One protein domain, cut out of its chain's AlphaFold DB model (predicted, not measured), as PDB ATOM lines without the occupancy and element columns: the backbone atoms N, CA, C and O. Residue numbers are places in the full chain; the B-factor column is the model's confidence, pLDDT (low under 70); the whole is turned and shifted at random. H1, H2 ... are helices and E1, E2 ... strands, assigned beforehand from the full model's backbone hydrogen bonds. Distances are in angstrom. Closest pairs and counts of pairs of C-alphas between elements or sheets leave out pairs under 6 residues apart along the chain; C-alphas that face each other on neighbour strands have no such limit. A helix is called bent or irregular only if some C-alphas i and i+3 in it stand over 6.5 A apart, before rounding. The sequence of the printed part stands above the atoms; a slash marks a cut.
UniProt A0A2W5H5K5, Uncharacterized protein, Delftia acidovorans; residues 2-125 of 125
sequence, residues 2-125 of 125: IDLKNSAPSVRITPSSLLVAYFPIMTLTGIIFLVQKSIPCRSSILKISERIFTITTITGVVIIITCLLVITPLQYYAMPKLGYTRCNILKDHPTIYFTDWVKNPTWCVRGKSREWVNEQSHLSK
ATOM      1  N   ILE A   2      32.798 -22.642  88.374       59.44
ATOM      2  CA  ILE A   2      32.571 -22.895  86.935       59.44
ATOM      3  C   ILE A   2      33.875 -22.750  86.116       59.44
ATOM      4  O   ILE A   2      34.192 -23.630  85.324       59.44
ATOM      5  N   ASP A   3      34.697 -21.736  86.406       58.53
ATOM      6  CA  ASP A   3      35.992 -21.516  85.730       58.53
ATOM      7  C   ASP A   3      37.005 -22.665  85.909       58.53
ATOM      8  O   ASP A   3      37.732 -22.997  84.977       58.53
ATOM      9  N   LEU A   4      37.038 -23.311  87.081       59.75
ATOM     10  CA  LEU A   4      37.894 -24.486  87.326       59.75
ATOM     11  C   LEU A   4      37.398 -25.703  86.548       59.75
ATOM     12  O   LEU A   4      38.195 -26.426  85.958       59.75
ATOM     13  N   LYS A   5      36.075 -25.904  86.515       61.53
ATOM     14  CA  LYS A   5      35.445 -26.995  85.766       61.53
ATOM     15  C   LYS A   5      35.707 -26.871  84.262       61.53
ATOM     16  O   LYS A   5      35.924 -27.877  83.600       61.53
ATOM     17  N   ASN A   6      35.765 -25.642  83.753       68.81
ATOM     18  CA  ASN A   6      36.059 -25.352  82.350       68.81
ATOM     19  C   ASN A   6      37.562 -25.252  82.049       68.81
ATOM     20  O   ASN A   6      37.937 -24.885  80.939       68.81
ATOM     21  N   SER A   7      38.437 -25.575  83.011       68.69
ATOM     22  CA  SER A   7      39.886 -25.499  82.823       68.69
ATOM     23  C   SER A   7      40.355 -24.115  82.346       68.69
ATOM     24  O   SER A   7      41.284 -24.013  81.538       68.69
ATOM     25  N   ALA A   8      39.722 -23.051  82.850       77.06
ATOM     26  CA  ALA A   8      40.014 -21.685  82.443       77.06
ATOM     27  C   ALA A   8      41.505 -21.351  82.661       77.06
ATOM     28  O   ALA A   8      42.107 -21.809  83.641       77.06
ATOM     29  N   PRO A   9      42.119 -20.562  81.767       77.12
ATOM     30  CA  PRO A   9      43.550 -20.248  81.816       77.12
ATOM     31  C   PRO A   9      43.912 -19.340  82.998       77.12
ATOM     32  O   PRO A   9      45.054 -19.338  83.459       77.12
ATOM     33  N   SER A  10      42.922 -18.627  83.535       80.69
ATOM     34  CA  SER A  10      42.999 -17.888  84.786       80.69
ATOM     35  C   SER A  10      41.788 -18.218  85.661       80.69
ATOM     36  O   SER A  10      40.679 -18.386  85.153       80.69
ATOM     37  N   VAL A  11      41.968 -18.298  86.978       78.50
ATOM     38  CA  VAL A  11      40.907 -18.545  87.964       78.50
ATOM     39  C   VAL A  11      41.040 -17.529  89.088       78.50
ATOM     40  O   VAL A  11      42.091 -17.413  89.711       78.50
ATOM     41  N   ARG A  12      39.951 -16.819  89.376       75.56
ATOM     42  CA  ARG A  12      39.850 -15.957  90.552       75.56
ATOM     43  C   ARG A  12      39.170 -16.714  91.673       75.56
ATOM     44  O   ARG A  12      38.061 -17.223  91.497       75.56
ATOM     45  N   ILE A  13      39.823 -16.770  92.824       72.31
ATOM     46  CA  ILE A  13      39.255 -17.403  94.006       72.31
ATOM     47  C   ILE A  13      39.105 -16.360  95.097       72.31
ATOM     48  O   ILE A  13      40.063 -15.682  95.467       72.31
ATOM     49  N   THR A  14      37.883 -16.260  95.607       69.88
ATOM     50  CA  THR A  14      37.540 -15.408  96.739       69.88
ATOM     51  C   THR A  14      37.177 -16.322  97.906       69.88
ATOM     52  O   THR A  14      36.093 -16.911  97.883       69.88
ATOM     53  N   PRO A  15      38.039 -16.478  98.926       61.31
ATOM     54  CA  PRO A  15      37.692 -17.262 100.115       61.31
ATOM     55  C   PRO A  15      36.476 -16.676 100.861       61.31
ATOM     56  O   PRO A  15      35.754 -17.402 101.540       61.31
ATOM     57  N   SER A  16      36.190 -15.385 100.661       63.38
ATOM     58  CA  SER A  16      35.088 -14.645 101.291       63.38
ATOM     59  C   SER A  16      33.746 -14.707 100.550       63.38
ATOM     60  O   SER A  16      32.817 -14.009 100.944       63.38
ATOM     61  N   SER A  17      33.596 -15.493  99.480       67.19
ATOM     62  CA  SER A  17      32.330 -15.549  98.720       67.19
ATOM     63  C   SER A  17      31.131 -15.978  99.578       67.19
ATOM     64  O   SER A  17      30.032 -15.456  99.406       67.19
ATOM     65  N   LEU A  18      31.360 -16.856 100.559       68.00
ATOM     66  CA  LEU A  18      30.358 -17.251 101.553       68.00
ATOM     67  C   LEU A  18      29.938 -16.079 102.451       68.00
ATOM     68  O   LEU A  18      28.764 -15.952 102.791       68.00
ATOM     69  N   LEU A  19      30.871 -15.183 102.782       70.94
ATOM     70  CA  LEU A  19      30.589 -14.002 103.599       70.94
ATOM     71  C   LEU A  19      29.711 -12.998 102.858       70.94
ATOM     72  O   LEU A  19      28.870 -12.373 103.488       70.94
ATOM     73  N   VAL A  20      29.842 -12.884 101.532       73.94
ATOM     74  CA  VAL A  20      28.994 -11.991 100.721       73.94
ATOM     75  C   VAL A  20      27.517 -12.372 100.839       73.94
ATOM     76  O   VAL A  20      26.671 -11.496 100.992       73.94
ATOM     77  N   ALA A  21      27.200 -13.668 100.817       75.56
ATOM     78  CA  ALA A  21      25.829 -14.146 100.992       75.56
ATOM     79  C   ALA A  21      25.362 -14.078 102.458       75.56
ATOM     80  O   ALA A  21      24.187 -13.835 102.723       75.56
ATOM     81  N   TYR A  22      26.275 -14.278 103.413       81.75
ATOM     82  CA  TYR A  22      25.952 -14.314 104.841       81.75
ATOM     83  C   TYR A  22      25.759 -12.926 105.466       81.75
ATOM     84  O   TYR A  22      24.941 -12.746 106.369       81.75
ATOM     85  N   PHE A  23      26.490 -11.929 104.969       82.69
ATOM     86  CA  PHE A  23      26.454 -10.554 105.454       82.69
ATOM     87  C   PHE A  23      25.035  -9.959 105.514       82.69
ATOM     88  O   PHE A  23      24.646  -9.545 106.602       82.69
ATOM     89  N   PRO A  24      24.206  -9.972 104.447       85.44
ATOM     90  CA  PRO A  24      22.859  -9.395 104.513       85.44
ATOM     91  C   PRO A  24      21.957 -10.073 105.553       85.44
ATOM     92  O   PRO A  24      21.132  -9.401 106.167       85.44
ATOM     93  N   ILE A  25      22.133 -11.376 105.798       84.62
ATOM     94  CA  ILE A  25      21.359 -12.133 106.796       84.62
ATOM     95  C   ILE A  25      21.703 -11.647 108.212       84.62
ATOM     96  O   ILE A  25      20.808 -11.388 109.023       84.62
ATOM     97  N   MET A  26      22.994 -11.468 108.495       83.88
ATOM     98  CA  MET A  26      23.475 -10.886 109.751       83.88
ATOM     99  C   MET A  26      22.957  -9.461 109.954       83.88
ATOM    100  O   MET A  26      22.465  -9.127 111.031       83.88
ATOM    101  N   THR A  27      23.013  -8.624 108.916       86.12
ATOM    102  CA  THR A  27      22.556  -7.232 109.007       86.12
ATOM    103  C   THR A  27      21.053  -7.158 109.269       86.12
ATOM    104  O   THR A  27      20.621  -6.412 110.144       86.12
ATOM    105  N   LEU A  28      20.252  -7.966 108.567       88.31
ATOM    106  CA  LEU A  28      18.798  -7.988 108.730       88.31
ATOM    107  C   LEU A  28      18.395  -8.447 110.138       88.31
ATOM    108  O   LEU A  28      17.571  -7.809 110.792       88.31
ATOM    109  N   THR A  29      19.008  -9.528 110.629       86.31
ATOM    110  CA  THR A  29      18.743 -10.048 111.980       86.31
ATOM    111  C   THR A  29      19.179  -9.065 113.069       86.31
ATOM    112  O   THR A  29      18.450  -8.881 114.043       86.31
ATOM    113  N   GLY A  30      20.302  -8.364 112.881       85.94
ATOM    114  CA  GLY A  30      20.753  -7.301 113.781       85.94
ATOM    115  C   GLY A  30      19.801  -6.104 113.834       85.94
ATOM    116  O   GLY A  30      19.468  -5.638 114.922       85.94
ATOM    117  N   ILE A  31      19.301  -5.637 112.684       89.06
ATOM    118  CA  ILE A  31      18.323  -4.538 112.627       89.06
ATOM    119  C   ILE A  31      17.035  -4.927 113.364       89.06
ATOM    120  O   ILE A  31      16.552  -4.157 114.193       89.06
ATOM    121  N   ILE A  32      16.505  -6.130 113.117       85.81
ATOM    122  CA  ILE A  32      15.287  -6.621 113.784       85.81
ATOM    123  C   ILE A  32      15.478  -6.657 115.305       85.81
ATOM    124  O   ILE A  32      14.613  -6.188 116.044       85.81
ATOM    125  N   PHE A  33      16.623  -7.159 115.774       86.56
ATOM    126  CA  PHE A  33      16.943  -7.202 117.198       86.56
ATOM    127  C   PHE A  33      17.018  -5.799 117.825       86.56
ATOM    128  O   PHE A  33      16.437  -5.561 118.885       86.56
ATOM    129  N   LEU A  34      17.670  -4.840 117.155       86.44
ATOM    130  CA  LEU A  34      17.770  -3.452 117.626       86.44
ATOM    131  C   LEU A  34      16.402  -2.763 117.702       86.44
ATOM    132  O   LEU A  34      16.114  -2.080 118.687       86.44
ATOM    133  N   VAL A  35      15.536  -2.976 116.708       87.19
ATOM    134  CA  VAL A  35      14.167  -2.433 116.699       87.19
ATOM    135  C   VAL A  35      13.352  -3.016 117.853       87.19
ATOM    136  O   VAL A  35      12.725  -2.271 118.602       87.19
ATOM    137  N   GLN A  36      13.415  -4.332 118.059       84.06
ATOM    138  CA  GLN A  36      12.703  -5.004 119.151       84.06
ATOM    139  C   GLN A  36      13.196  -4.603 120.541       84.06
ATOM    140  O   GLN A  36      12.429  -4.692 121.494       84.06
ATOM    141  N   LYS A  37      14.458  -4.179 120.669       81.88
ATOM    142  CA  LYS A  37      15.005  -3.646 121.921       81.88
ATOM    143  C   LYS A  37      14.598  -2.189 122.163       81.88
ATOM    144  O   LYS A  37      14.461  -1.781 123.310       81.88
ATOM    145  N   SER A  38      14.412  -1.420 121.091       82.38
ATOM    146  CA  SER A  38      13.994  -0.011 121.140       82.38
ATOM    147  C   SER A  38      12.497   0.163 121.434       82.38
ATOM    148  O   SER A  38      12.088   1.191 121.963       82.38
ATOM    149  N   ILE A  39      11.677  -0.836 121.096       84.19
ATOM    150  CA  ILE A  39      10.229  -0.873 121.351       84.19
ATOM    151  C   ILE A  39       9.983  -1.738 122.600       84.19
ATOM    152  O   ILE A  39      10.650  -2.760 122.745       84.19
ATOM    153  N   PRO A  40       9.032  -1.411 123.498       69.88
ATOM    154  CA  PRO A  40       8.655  -2.281 124.617       69.88
ATOM    155  C   PRO A  40       7.920  -3.537 124.109       69.88
ATOM    156  O   PRO A  40       6.710  -3.700 124.256       69.88
ATOM    157  N   CYS A  41       8.657  -4.432 123.455       71.88
ATOM    158  CA  CYS A  41       8.173  -5.721 123.002       71.88
ATOM    159  C   CYS A  41       8.086  -6.709 124.171       71.88
ATOM    160  O   CYS A  41       8.800  -6.627 125.172       71.88
ATOM    161  N   ARG A  42       7.207  -7.702 124.020       81.44
ATOM    162  CA  ARG A  42       7.001  -8.768 125.006       81.44
ATOM    163  C   ARG A  42       8.321  -9.506 125.276       81.44
ATOM    164  O   ARG A  42       8.984  -9.948 124.337       81.44
ATOM    165  N   SER A  43       8.661  -9.707 126.551       81.19
ATOM    166  CA  SER A  43       9.935 -10.315 126.983       81.19
ATOM    167  C   SER A  43      10.217 -11.690 126.357       81.19
ATOM    168  O   SER A  43      11.369 -12.019 126.084       81.19
ATOM    169  N   SER A  44       9.178 -12.478 126.062       82.94
ATOM    170  CA  SER A  44       9.309 -13.767 125.369       82.94
ATOM    171  C   SER A  44       9.834 -13.632 123.933       82.94
ATOM    172  O   SER A  44      10.639 -14.453 123.506       82.94
ATOM    173  N   ILE A  45       9.414 -12.597 123.195       80.94
ATOM    174  CA  ILE A  45       9.844 -12.351 121.806       80.94
ATOM    175  C   ILE A  45      11.300 -11.877 121.789       80.94
ATOM    176  O   ILE A  45      12.086 -12.306 120.947       80.94
ATOM    177  N   LEU A  46      11.672 -11.050 122.770       83.38
ATOM    178  CA  LEU A  46      13.025 -10.517 122.904       83.38
ATOM    179  C   LEU A  46      14.052 -11.635 123.159       83.38
ATOM    180  O   LEU A  46      15.073 -11.681 122.481       83.38
ATOM    181  N   LYS A  47      13.730 -12.606 124.028       86.31
ATOM    182  CA  LYS A  47      14.572 -13.796 124.277       86.31
ATOM    183  C   LYS A  47      14.754 -14.684 123.041       86.31
ATOM    184  O   LYS A  47      15.830 -15.239 122.828       86.31
ATOM    185  N   ILE A  48      13.706 -14.850 122.228       85.50
ATOM    186  CA  ILE A  48      13.780 -15.639 120.985       85.50
ATOM    187  C   ILE A  48      14.698 -14.941 119.980       85.50
ATOM    188  O   ILE A  48      15.586 -15.575 119.414       85.50
ATOM    189  N   SER A  49      14.510 -13.636 119.791       84.62
ATOM    190  CA  SER A  49      15.316 -12.830 118.875       84.62
ATOM    191  C   SER A  49      16.786 -12.775 119.280       84.62
ATOM    192  O   SER A  49      17.660 -12.991 118.448       84.62
ATOM    193  N   GLU A  50      17.064 -12.599 120.574       86.69
ATOM    194  CA  GLU A  50      18.418 -12.653 121.130       86.69
ATOM    195  C   GLU A  50      19.103 -13.987 120.818       86.69
ATOM    196  O   GLU A  50      20.255 -14.021 120.378       86.69
ATOM    197  N   ARG A  51      18.378 -15.100 120.975       88.25
ATOM    198  CA  ARG A  51      18.898 -16.431 120.660       88.25
ATOM    199  C   ARG A  51      19.187 -16.591 119.170       88.25
ATOM    200  O   ARG A  51      20.241 -17.117 118.823       88.25
ATOM    201  N   ILE A  52      18.290 -16.120 118.298       87.75
ATOM    202  CA  ILE A  52      18.496 -16.143 116.842       87.75
ATOM    203  C   ILE A  52      19.728 -15.314 116.482       87.75
ATOM    204  O   ILE A  52      20.632 -15.828 115.833       87.75
ATOM    205  N   PHE A  53      19.810 -14.070 116.951       86.50
ATOM    206  CA  PHE A  53      20.940 -13.185 116.689       86.50
ATOM    207  C   PHE A  53      22.269 -13.786 117.169       86.50
ATOM    208  O   PHE A  53      23.266 -13.759 116.445       86.50
ATOM    209  N   THR A  54      22.273 -14.404 118.351       87.94
ATOM    210  CA  THR A  54      23.451 -15.087 118.899       87.94
ATOM    211  C   THR A  54      23.880 -16.263 118.019       87.94
ATOM    212  O   THR A  54      25.056 -16.375 117.680       87.94
ATOM    213  N   ILE A  55      22.941 -17.114 117.594       89.88
ATOM    214  CA  ILE A  55      23.230 -18.259 116.715       89.88
ATOM    215  C   ILE A  55      23.786 -17.786 115.369       89.88
ATOM    216  O   ILE A  55      24.789 -18.332 114.901       89.88
ATOM    217  N   THR A  56      23.177 -16.766 114.759       88.69
ATOM    218  CA  THR A  56      23.650 -16.196 113.489       88.69
ATOM    219  C   THR A  56      25.061 -15.620 113.663       88.69
ATOM    220  O   THR A  56      25.961 -15.909 112.881       88.69
ATOM    221  N   THR A  57      25.325 -14.914 114.764       85.25
ATOM    222  CA  THR A  57      26.661 -14.363 115.041       85.25
ATOM    223  C   THR A  57      27.718 -15.458 115.185       85.25
ATOM    224  O   THR A  57      28.763 -15.395 114.536       85.25
ATOM    225  N   ILE A  58      27.443 -16.498 115.981       90.56
ATOM    226  CA  ILE A  58      28.363 -17.631 116.173       90.56
ATOM    227  C   ILE A  58      28.628 -18.335 114.842       90.56
ATOM    228  O   ILE A  58      29.776 -18.612 114.498       90.56
ATOM    229  N   THR A  59      27.577 -18.587 114.065       89.44
ATOM    230  CA  THR A  59      27.691 -19.250 112.763       89.44
ATOM    231  C   THR A  59      28.543 -18.419 111.800       89.44
ATOM    232  O   THR A  59      29.422 -18.967 111.139       89.44
ATOM    233  N   GLY A  60      28.366 -17.095 111.776       86.50
ATOM    234  CA  GLY A  60      29.209 -16.184 110.999       86.50
ATOM    235  C   GLY A  60      30.687 -16.267 111.381       86.50
ATOM    236  O   GLY A  60      31.542 -16.388 110.505       86.50
ATOM    237  N   VAL A  61      30.997 -16.280 112.681       87.88
ATOM    238  CA  VAL A  61      32.378 -16.437 113.172       87.88
ATOM    239  C   VAL A  61      32.967 -17.782 112.746       87.88
ATOM    240  O   VAL A  61      34.086 -17.824 112.236       87.88
ATOM    241  N   VAL A  62      32.214 -18.877 112.880       90.12
ATOM    242  CA  VAL A  62      32.654 -20.213 112.447       90.12
ATOM    243  C   VAL A  62      32.931 -20.249 110.942       90.12
ATOM    244  O   VAL A  62      33.944 -20.815 110.525       90.12
ATOM    245  N   ILE A  63      32.091 -19.610 110.120       87.00
ATOM    246  CA  ILE A  63      32.316 -19.493 108.672       87.00
ATOM    247  C   ILE A  63      33.625 -18.748 108.393       87.00
ATOM    248  O   ILE A  63      34.443 -19.243 107.620       87.00
ATOM    249  N   ILE A  64      33.861 -17.600 109.042       84.94
ATOM    250  CA  ILE A  64      35.099 -16.819 108.871       84.94
ATOM    251  C   ILE A  64      36.324 -17.667 109.227       84.94
ATOM    252  O   ILE A  64      37.258 -17.763 108.430       84.94
ATOM    253  N   ILE A  65      36.306 -18.317 110.393       87.12
ATOM    254  CA  ILE A  65      37.410 -19.163 110.861       87.12
ATOM    255  C   ILE A  65      37.662 -20.304 109.874       87.12
ATOM    256  O   ILE A  65      38.806 -20.550 109.500       87.12
ATOM    257  N   THR A  66      36.609 -20.963 109.395       86.25
ATOM    258  CA  THR A  66      36.723 -22.064 108.429       86.25
ATOM    259  C   THR A  66      37.303 -21.580 107.096       86.25
ATOM    260  O   THR A  66      38.204 -22.210 106.539       86.25
ATOM    261  N   CYS A  67      36.848 -20.430 106.588       83.06
ATOM    262  CA  CYS A  67      37.381 -19.837 105.362       83.06
ATOM    263  C   CYS A  67      38.879 -19.517 105.478       83.06
ATOM    264  O   CYS A  67      39.649 -19.796 104.554       83.06
ATOM    265  N   LEU A  68      39.304 -18.957 106.610       81.69
ATOM    266  CA  LEU A  68      40.690 -18.544 106.825       81.69
ATOM    267  C   LEU A  68      41.618 -19.724 107.133       81.69
ATOM    268  O   LEU A  68      42.681 -19.827 106.529       81.69
ATOM    269  N   LEU A  69      41.222 -20.622 108.038       84.69
ATOM    270  CA  LEU A  69      42.094 -21.686 108.548       84.69
ATOM    271  C   LEU A  69      42.014 -22.994 107.764       84.69
ATOM    272  O   LEU A  69      42.919 -23.814 107.880       84.69
ATOM    273  N   VAL A  70      40.959 -23.210 106.976       84.44
ATOM    274  CA  VAL A  70      40.774 -24.465 106.232       84.44
ATOM    275  C   VAL A  70      40.778 -24.206 104.734       84.44
ATOM    276  O   VAL A  70      41.612 -24.747 104.011       84.44
ATOM    277  N   ILE A  71      39.881 -23.345 104.251       82.44
ATOM    278  CA  ILE A  71      39.682 -23.163 102.807       82.44
ATOM    279  C   ILE A  71      40.887 -22.481 102.156       82.44
ATOM    280  O   ILE A  71      41.371 -22.952 101.130       82.44
ATOM    281  N   THR A  72      41.399 -21.406 102.754       80.81
ATOM    282  CA  THR A  72      42.560 -20.669 102.229       80.81
ATOM    283  C   THR A  72      43.828 -21.538 102.130       80.81
ATOM    284  O   THR A  72      44.412 -21.597 101.044       80.81
ATOM    285  N   PRO A  73      44.267 -22.264 103.180       82.50
ATOM    286  CA  PRO A  73      45.439 -23.132 103.061       82.50
ATOM    287  C   PRO A  73      45.197 -24.312 102.116       82.50
ATOM    288  O   PRO A  73      46.091 -24.664 101.345       82.50
ATOM    289  N   LEU A  74      43.986 -24.879 102.094       84.44
ATOM    290  CA  LEU A  74      43.643 -25.934 101.140       84.44
ATOM    291  C   LEU A  74      43.758 -25.440  99.692       84.44
ATOM    292  O   LEU A  74      44.308 -26.143  98.848       84.44
ATOM    293  N   GLN A  75      43.296 -24.221  99.401       82.25
ATOM    294  CA  GLN A  75      43.461 -23.593  98.088       82.25
ATOM    295  C   GLN A  75      44.937 -23.418  97.734       82.25
ATOM    296  O   GLN A  75      45.333 -23.739  96.615       82.25
ATOM    297  N   TYR A  76      45.752 -22.968  98.689       82.00
ATOM    298  CA  TYR A  76      47.186 -22.780  98.484       82.00
ATOM    299  C   TYR A  76      47.915 -24.093  98.169       82.00
ATOM    300  O   TYR A  76      48.837 -24.105  97.361       82.00
ATOM    301  N   TYR A  77      47.476 -25.210  98.756       85.00
ATOM    302  CA  TYR A  77      48.061 -26.527  98.513       85.00
ATOM    303  C   TYR A  77      47.528 -27.215  97.245       85.00
ATOM    304  O   TYR A  77      48.280 -27.873  96.526       85.00
ATOM    305  N   ALA A  78      46.232 -27.080  96.955       86.50
ATOM    306  CA  ALA A  78      45.587 -27.768  95.839       86.50
ATOM    307  C   ALA A  78      45.852 -27.096  94.482       86.50
ATOM    308  O   ALA A  78      46.045 -27.792  93.488       86.50
ATOM    309  N   MET A  79      45.888 -25.760  94.420       84.19
ATOM    310  CA  MET A  79      46.031 -25.028  93.152       84.19
ATOM    311  C   MET A  79      47.343 -25.320  92.403       84.19
ATOM    312  O   MET A  79      47.273 -25.594  91.203       84.19
ATOM    313  N   PRO A  80      48.518 -25.378  93.063       84.06
ATOM    314  CA  PRO A  80      49.759 -25.782  92.402       84.06
ATOM    315  C   PRO A  80      49.695 -27.197  91.818       84.06
ATOM    316  O   PRO A  80      50.172 -27.427  90.711       84.06
ATOM    317  N   LYS A  81      49.040 -28.138  92.515       85.50
ATOM    318  CA  LYS A  81      48.856 -29.516  92.023       85.50
ATOM    319  C   LYS A  81      47.950 -29.598  90.792       85.50
ATOM    320  O   LYS A  81      48.055 -30.549  90.028       85.50
ATOM    321  N   LEU A  82      47.083 -28.607  90.595       83.25
ATOM    322  CA  LEU A  82      46.236 -28.467  89.410       83.25
ATOM    323  C   LEU A  82      46.940 -27.725  88.256       83.25
ATOM    324  O   LEU A  82      46.304 -27.446  87.241       83.25
ATOM    325  N   GLY A  83      48.228 -27.390  88.401       85.44
ATOM    326  CA  GLY A  83      49.002 -26.671  87.389       85.44
ATOM    327  C   GLY A  83      48.745 -25.165  87.369       85.44
ATOM    328  O   GLY A  83      48.984 -24.522  86.353       85.44
ATOM    329  N   TYR A  84      48.236 -24.594  88.463       86.38
ATOM    330  CA  TYR A  84      48.016 -23.157  88.584       86.38
ATOM    331  C   TYR A  84      49.075 -22.498  89.471       86.38
ATOM    332  O   TYR A  84      49.362 -22.949  90.577       86.38
ATOM    333  N   THR A  85      49.601 -21.366  89.014       85.94
ATOM    334  CA  THR A  85      50.525 -20.504  89.754       85.94
ATOM    335  C   THR A  85      49.803 -19.257  90.251       85.94
ATOM    336  O   THR A  85      48.958 -18.690  89.557       85.94
ATOM    337  N   ARG A  86      50.135 -18.812  91.464       82.81
ATOM    338  CA  ARG A  86      49.565 -17.601  92.059       82.81
ATOM    339  C   ARG A  86      50.037 -16.355  91.305       82.81
ATOM    340  O   ARG A  86      51.235 -16.169  91.115       82.81
ATOM    341  N   CYS A  87      49.109 -15.473  90.951       82.50
ATOM    342  CA  CYS A  87      49.386 -14.202  90.297       82.50
ATOM    343  C   CYS A  87      48.619 -13.065  90.983       82.50
ATOM    344  O   CYS A  87      47.401 -13.083  91.020       82.50
ATOM    345  N   ASN A  88      49.313 -12.058  91.524       77.00
ATOM    346  CA  ASN A  88      48.670 -10.960  92.270       77.00
ATOM    347  C   ASN A  88      48.898  -9.571  91.654       77.00
ATOM    348  O   ASN A  88      48.760  -8.557  92.332       77.00
ATOM    349  N   ILE A  89      49.329  -9.530  90.393       77.44
ATOM    350  CA  ILE A  89      49.800  -8.311  89.710       77.44
ATOM    351  C   ILE A  89      48.971  -7.944  88.470       77.44
ATOM    352  O   ILE A  89      49.315  -6.994  87.763       77.44
ATOM    353  N   LEU A  90      47.893  -8.685  88.201       78.75
ATOM    354  CA  LEU A  90      46.966  -8.379  87.112       78.75
ATOM    355  C   LEU A  90      46.169  -7.107  87.438       78.75
ATOM    356  O   LEU A  90      45.855  -6.831  88.592       78.75
ATOM    357  N   LYS A  91      45.861  -6.318  86.408       68.94
ATOM    358  CA  LYS A  91      45.248  -4.986  86.529       68.94
ATOM    359  C   LYS A  91      43.839  -5.030  87.125       68.94
ATOM    360  O   LYS A  91      43.477  -4.141  87.885       68.94
ATOM    361  N   ASP A  92      43.082  -6.086  86.837       66.81
ATOM    362  CA  ASP A  92      41.694  -6.237  87.298       66.81
ATOM    363  C   ASP A  92      41.590  -6.820  88.706       66.81
ATOM    364  O   ASP A  92      40.569  -7.423  89.045       66.81
ATOM    365  N   HIS A  93      42.657  -6.740  89.500       62.69
ATOM    366  CA  HIS A  93      42.674  -7.246  90.860       62.69
ATOM    367  C   HIS A  93      41.802  -6.336  91.742       62.69
ATOM    368  O   HIS A  93      42.243  -5.245  92.103       62.69
ATOM    369  N   PRO A  94      40.550  -6.717  92.069       58.00
ATOM    370  CA  PRO A  94      39.570  -5.756  92.570       58.00
ATOM    371  C   PRO A  94      39.898  -5.304  93.993       58.00
ATOM    372  O   PRO A  94      39.611  -4.175  94.365       58.00
ATOM    373  N   THR A  95      40.479  -6.197  94.803       61.00
ATOM    374  CA  THR A  95      40.921  -5.941  96.181       61.00
ATOM    375  C   THR A  95      42.032  -6.924  96.572       61.00
ATOM    376  O   THR A  95      42.163  -7.984  95.962       61.00
ATOM    377  N   ILE A  96      42.766  -6.623  97.648       60.03
ATOM    378  CA  ILE A  96      43.811  -7.485  98.244       60.03
ATOM    379  C   ILE A  96      43.320  -8.869  98.718       60.03
ATOM    380  O   ILE A  96      44.130  -9.722  99.068       60.03
ATOM    381  N   TYR A  97      42.002  -9.087  98.767       58.75
ATOM    382  CA  TYR A  97      41.382 -10.331  99.234       58.75
ATOM    383  C   TYR A  97      41.062 -11.316  98.109       58.75
ATOM    384  O   TYR A  97      40.579 -12.421  98.365       58.75
ATOM    385  N   PHE A  98      41.303 -10.927  96.860       66.56
ATOM    386  CA  PHE A  98      41.240 -11.852  95.743       66.56
ATOM    387  C   PHE A  98      42.596 -12.530  95.597       66.56
ATOM    388  O   PHE A  98      43.634 -11.950  95.887       66.56
ATOM    389  N   THR A  99      42.606 -13.784  95.168       73.62
ATOM    390  CA  THR A  99      43.834 -14.407  94.677       73.62
ATOM    391  C   THR A  99      43.560 -14.874  93.263       73.62
ATOM    392  O   THR A  99      42.700 -15.734  93.046       73.62
ATOM    393  N   ASP A 100      44.256 -14.262  92.306       79.44
ATOM    394  CA  ASP A 100      44.213 -14.705  90.921       79.44
ATOM    395  C   ASP A 100      45.247 -15.826  90.730       79.44
ATOM    396  O   ASP A 100      46.349 -15.814  91.285       79.44
ATOM    397  N   TRP A 101      44.858 -16.844  89.977       85.06
ATOM    398  CA  TRP A 101      45.658 -18.021  89.671       85.06
ATOM    399  C   TRP A 101      45.726 -18.176  88.157       85.06
ATOM    400  O   TRP A 101      44.704 -18.054  87.487       85.06
ATOM    401  N   VAL A 102      46.904 -18.445  87.603       87.25
ATOM    402  CA  VAL A 102      47.136 -18.588  86.156       87.25
ATOM    403  C   VAL A 102      47.785 -19.932  85.851       87.25
ATOM    404  O   VAL A 102      48.621 -20.388  86.624       87.25
ATOM    405  N   LYS A 103      47.421 -20.579  84.740       85.88
ATOM    406  CA  LYS A 103      48.022 -21.873  84.360       85.88
ATOM    407  C   LYS A 103      49.497 -21.755  83.980       85.88
ATOM    408  O   LYS A 103      50.301 -22.599  84.351       85.88
ATOM    409  N   ASN A 104      49.860 -20.697  83.255       84.81
ATOM    410  CA  ASN A 104      51.246 -20.440  82.886       84.81
ATOM    411  C   ASN A 104      51.787 -19.241  83.682       84.81
ATOM    412  O   ASN A 104      51.212 -18.151  83.585       84.81
ATOM    413  N   PRO A 105      52.882 -19.398  84.449       83.94
ATOM    414  CA  PRO A 105      53.482 -18.294  85.195       83.94
ATOM    415  C   PRO A 105      53.928 -17.131  84.300       83.94
ATOM    416  O   PRO A 105      53.899 -15.988  84.752       83.94
ATOM    417  N   THR A 106      54.278 -17.374  83.030       85.88
ATOM    418  CA  THR A 106      54.698 -16.309  82.100       85.88
ATOM    419  C   THR A 106      53.565 -15.350  81.735       85.88
ATOM    420  O   THR A 106      53.825 -14.213  81.345       85.88
ATOM    421  N   TRP A 107      52.306 -15.762  81.908       86.44
ATOM    422  CA  TRP A 107      51.141 -14.902  81.684       86.44
ATOM    423  C   TRP A 107      50.839 -13.984  82.874       86.44
ATOM    424  O   TRP A 107      49.981 -13.107  82.779       86.44
ATOM    425  N   CYS A 108      51.545 -14.143  83.996       85.44
ATOM    426  CA  CYS A 108      51.439 -13.240  85.132       85.44
ATOM    427  C   CYS A 108      52.259 -11.965  84.883       85.44
ATOM    428  O   CYS A 108      53.386 -11.832  85.354       85.44
ATOM    429  N   VAL A 109      51.699 -11.021  84.122       85.44
ATOM    430  CA  VAL A 109      52.378  -9.769  83.753       85.44
ATOM    431  C   VAL A 109      51.696  -8.574  84.414       85.44
ATOM    432  O   VAL A 109      50.472  -8.428  84.375       85.44
ATOM    433  N   ARG A 110      52.497  -7.686  85.014       83.50
ATOM    434  CA  ARG A 110      51.996  -6.481  85.687       83.50
ATOM    435  C   ARG A 110      51.251  -5.583  84.696       83.50
ATOM    436  O   ARG A 110      51.760  -5.278  83.621       83.50
ATOM    437  N   GLY A 111      50.057  -5.132  85.078       81.25
ATOM    438  CA  GLY A 111      49.258  -4.199  84.276       81.25
ATOM    439  C   GLY A 111      48.455  -4.838  83.136       81.25
ATOM    440  O   GLY A 111      47.759  -4.115  82.424       81.25
ATOM    441  N   LYS A 112      48.499  -6.168  82.977       85.31
ATOM    442  CA  LYS A 112      47.637  -6.911  82.044       85.31
ATOM    443  C   LYS A 112      46.335  -7.358  82.711       85.31
ATOM    444  O   LYS A 112      46.302  -7.584  83.921       85.31
ATOM    445  N   SER A 113      45.262  -7.432  81.925       85.44
ATOM    446  CA  SER A 113      43.934  -7.876  82.363       85.44
ATOM    447  C   SER A 113      43.818  -9.400  82.360       85.44
ATOM    448  O   SER A 113      44.659 -10.112  81.804       85.44
ATOM    449  N   ARG A 114      42.748  -9.920  82.965       80.25
ATOM    450  CA  ARG A 114      42.428 -11.358  82.902       80.25
ATOM    451  C   ARG A 114      42.073 -11.805  81.476       80.25
ATOM    452  O   ARG A 114      42.386 -12.924  81.081       80.25
ATOM    453  N   GLU A 115      41.463 -10.913  80.703       83.62
ATOM    454  CA  GLU A 115      41.126 -11.117  79.290       83.62
ATOM    455  C   GLU A 115      42.383 -11.315  78.444       83.62
ATOM    456  O   GLU A 115      42.452 -12.269  77.678       83.62
ATOM    457  N   TRP A 116      43.423 -10.512  78.682       86.50
ATOM    458  CA  TRP A 116      44.715 -10.689  78.022       86.50
ATOM    459  C   TRP A 116      45.315 -12.077  78.296       86.50
ATOM    460  O   TRP A 116      45.848 -12.712  77.391       86.50
ATOM    461  N   VAL A 117      45.190 -12.599  79.524       85.94
ATOM    462  CA  VAL A 117      45.630 -13.971  79.850       85.94
ATOM    463  C   VAL A 117      44.824 -15.012  79.069       85.94
ATOM    464  O   VAL A 117      45.391 -15.999  78.597       85.94
ATOM    465  N   ASN A 118      43.515 -14.799  78.906       85.69
ATOM    466  CA  ASN A 118      42.689 -15.674  78.078       85.69
ATOM    467  C   ASN A 118      43.156 -15.638  76.616       85.69
ATOM    468  O   ASN A 118      43.380 -16.698  76.037       85.69
ATOM    469  N   GLU A 119      43.388 -14.454  76.045       85.81
ATOM    470  CA  GLU A 119      43.920 -14.291  74.686       85.81
ATOM    471  C   GLU A 119      45.260 -15.013  74.506       85.81
ATOM    472  O   GLU A 119      45.416 -15.789  73.566       85.81
ATOM    473  N   GLN A 120      46.205 -14.846  75.438       85.69
ATOM    474  CA  GLN A 120      47.490 -15.553  75.381       85.69
ATOM    475  C   GLN A 120      47.318 -17.071  75.398       85.69
ATOM    476  O   GLN A 120      48.012 -17.766  74.663       85.69
ATOM    477  N   SER A 121      46.367 -17.591  76.178       85.44
ATOM    478  CA  SER A 121      46.095 -19.030  76.207       85.44
ATOM    479  C   SER A 121      45.549 -19.571  74.881       85.44
ATOM    480  O   SER A 121      45.816 -20.722  74.537       85.44
ATOM    481  N   HIS A 122      44.811 -18.745  74.130       83.50
ATOM    482  CA  HIS A 122      44.331 -19.080  72.791       83.50
ATOM    483  C   HIS A 122      45.453 -19.033  71.750       83.50
ATOM    484  O   HIS A 122      45.448 -19.848  70.837       83.50
ATOM    485  N   LEU A 123      46.411 -18.116  71.906       83.69
ATOM    486  CA  LEU A 123      47.564 -17.961  71.010       83.69
ATOM    487  C   LEU A 123      48.673 -18.995  71.260       83.69
ATOM    488  O   LEU A 123      49.458 -19.278  70.365       83.69
ATOM    489  N   SER A 124      48.760 -19.537  72.475       75.62
ATOM    490  CA  SER A 124      49.743 -20.560  72.862       75.62
ATOM    491  C   SER A 124      49.297 -22.003  72.587       75.62
ATOM    492  O   SER A 124      49.975 -22.933  73.024       75.62
ATOM    493  N   LYS A 125      48.118 -22.177  71.985       59.06
ATOM    494  CA  LYS A 125      47.546 -23.472  71.606       59.06
ATOM    495  C   LYS A 125      48.014 -23.867  70.214       59.06
ATOM    496  O   LYS A 125      48.265 -25.077  70.039       59.06
TER     497      LYS A 125
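AT A GLANCE: This is residues 2 to 125 of the 125 residues of an uncharacterized protein of Delftia acidovorans (UniProt A0A2W5H5K5). A long helical hairpin, H2 and H3, has a small head at its open end: a three-stranded sheet, E1, E3 and E2, with the short helices H1 and H4 at its margins. The hairpin makes most of the length, and its turn, residues 38 to 44, sticks out free at the end away from the head. The printed part has 124 residues with four named helices and three named strands, in the order H1, E1, H2, H3, E2, E3, H4; the sheet runs E1, E3, E2, all antiparallel, and the class is mostly helix. The whole is only just extended, close to loose, with a radius of gyration of the C-alphas of 21.0 A, and is a rod of 68 by 25 by 22 A.

HOW THE PARTS SIT: H1, residues 2 to 5, only grazes the sheet with residues 2 to 4; its closest C-alpha pair with E1, residues 10 to 13, is Asp 3 and Val 11, 6.2 A. H2, residues 17 to 38, touches H3, residues 43 to 81, which touches it with residues 46 to 64 alone. Their closest C-alphas are those of Thr 29 and Phe 53, 6.1 A apart, and this hairpin runs opposite ways at a shallow tilt of 16 degrees. H2 is not on the sheet; H3 only grazes it with residues 72 to 80, and has a kink of 32 degrees near residue 73. E2, residues 85 to 87, and E3, residues 99 to 102, form an antiparallel hairpin, with N 87 and O 100 at 2.8 A. E3, the inner strand, is also antiparallel to E1, with N 11 and O 101 at 2.8 A. E1, H2 and H3, and E2 make a split strand-helix-strand unit, two strands of one sheet that are not neighbours, with helices between them along the chain and E3 between them in the sheet, and its crossover is right-handed. H4, residues 114 to 123, only grazes the sheet with residues 114 to 121; the C-alphas of Ser 10 and Arg 114, the closest of E1 and H4, are 6.8 A apart. Every O i to N i+4 pair is within hydrogen-bond range in H4, but 15 of 18 in H2 and 30 of 35 in H3; H1 is too short for such a pair.

IN THESE COORDINATES: H1 begins at C-alpha 2, (32.571, -22.895, 86.935). E1 and E3 each measure 10.0 A from first to last C-alpha, H2 32.9 A and H4 14.5 A. H2 is only just irregular, C-alphas 21 and 24 being 6.6 A apart. H3 measures 55.7 A, from C-alpha 43 at (9.935, -10.315, 126.983) to C-alpha 81 at (48.856, -29.516, 92.023). H4 ends at C-alpha 123, (47.564, -17.961, 71.010).

THE WHOLE: The two C-alphas farthest apart, those of Pro 40 and Lys 125, are 69.1 A apart. The printed part has no cut; the links E2 to E3 and E3 to H4 are long. The mean pLDDT of the printed part is 80.3, and residues 2 to 7, 14 to 18, 40, 91 to 98 and 125 are under 70.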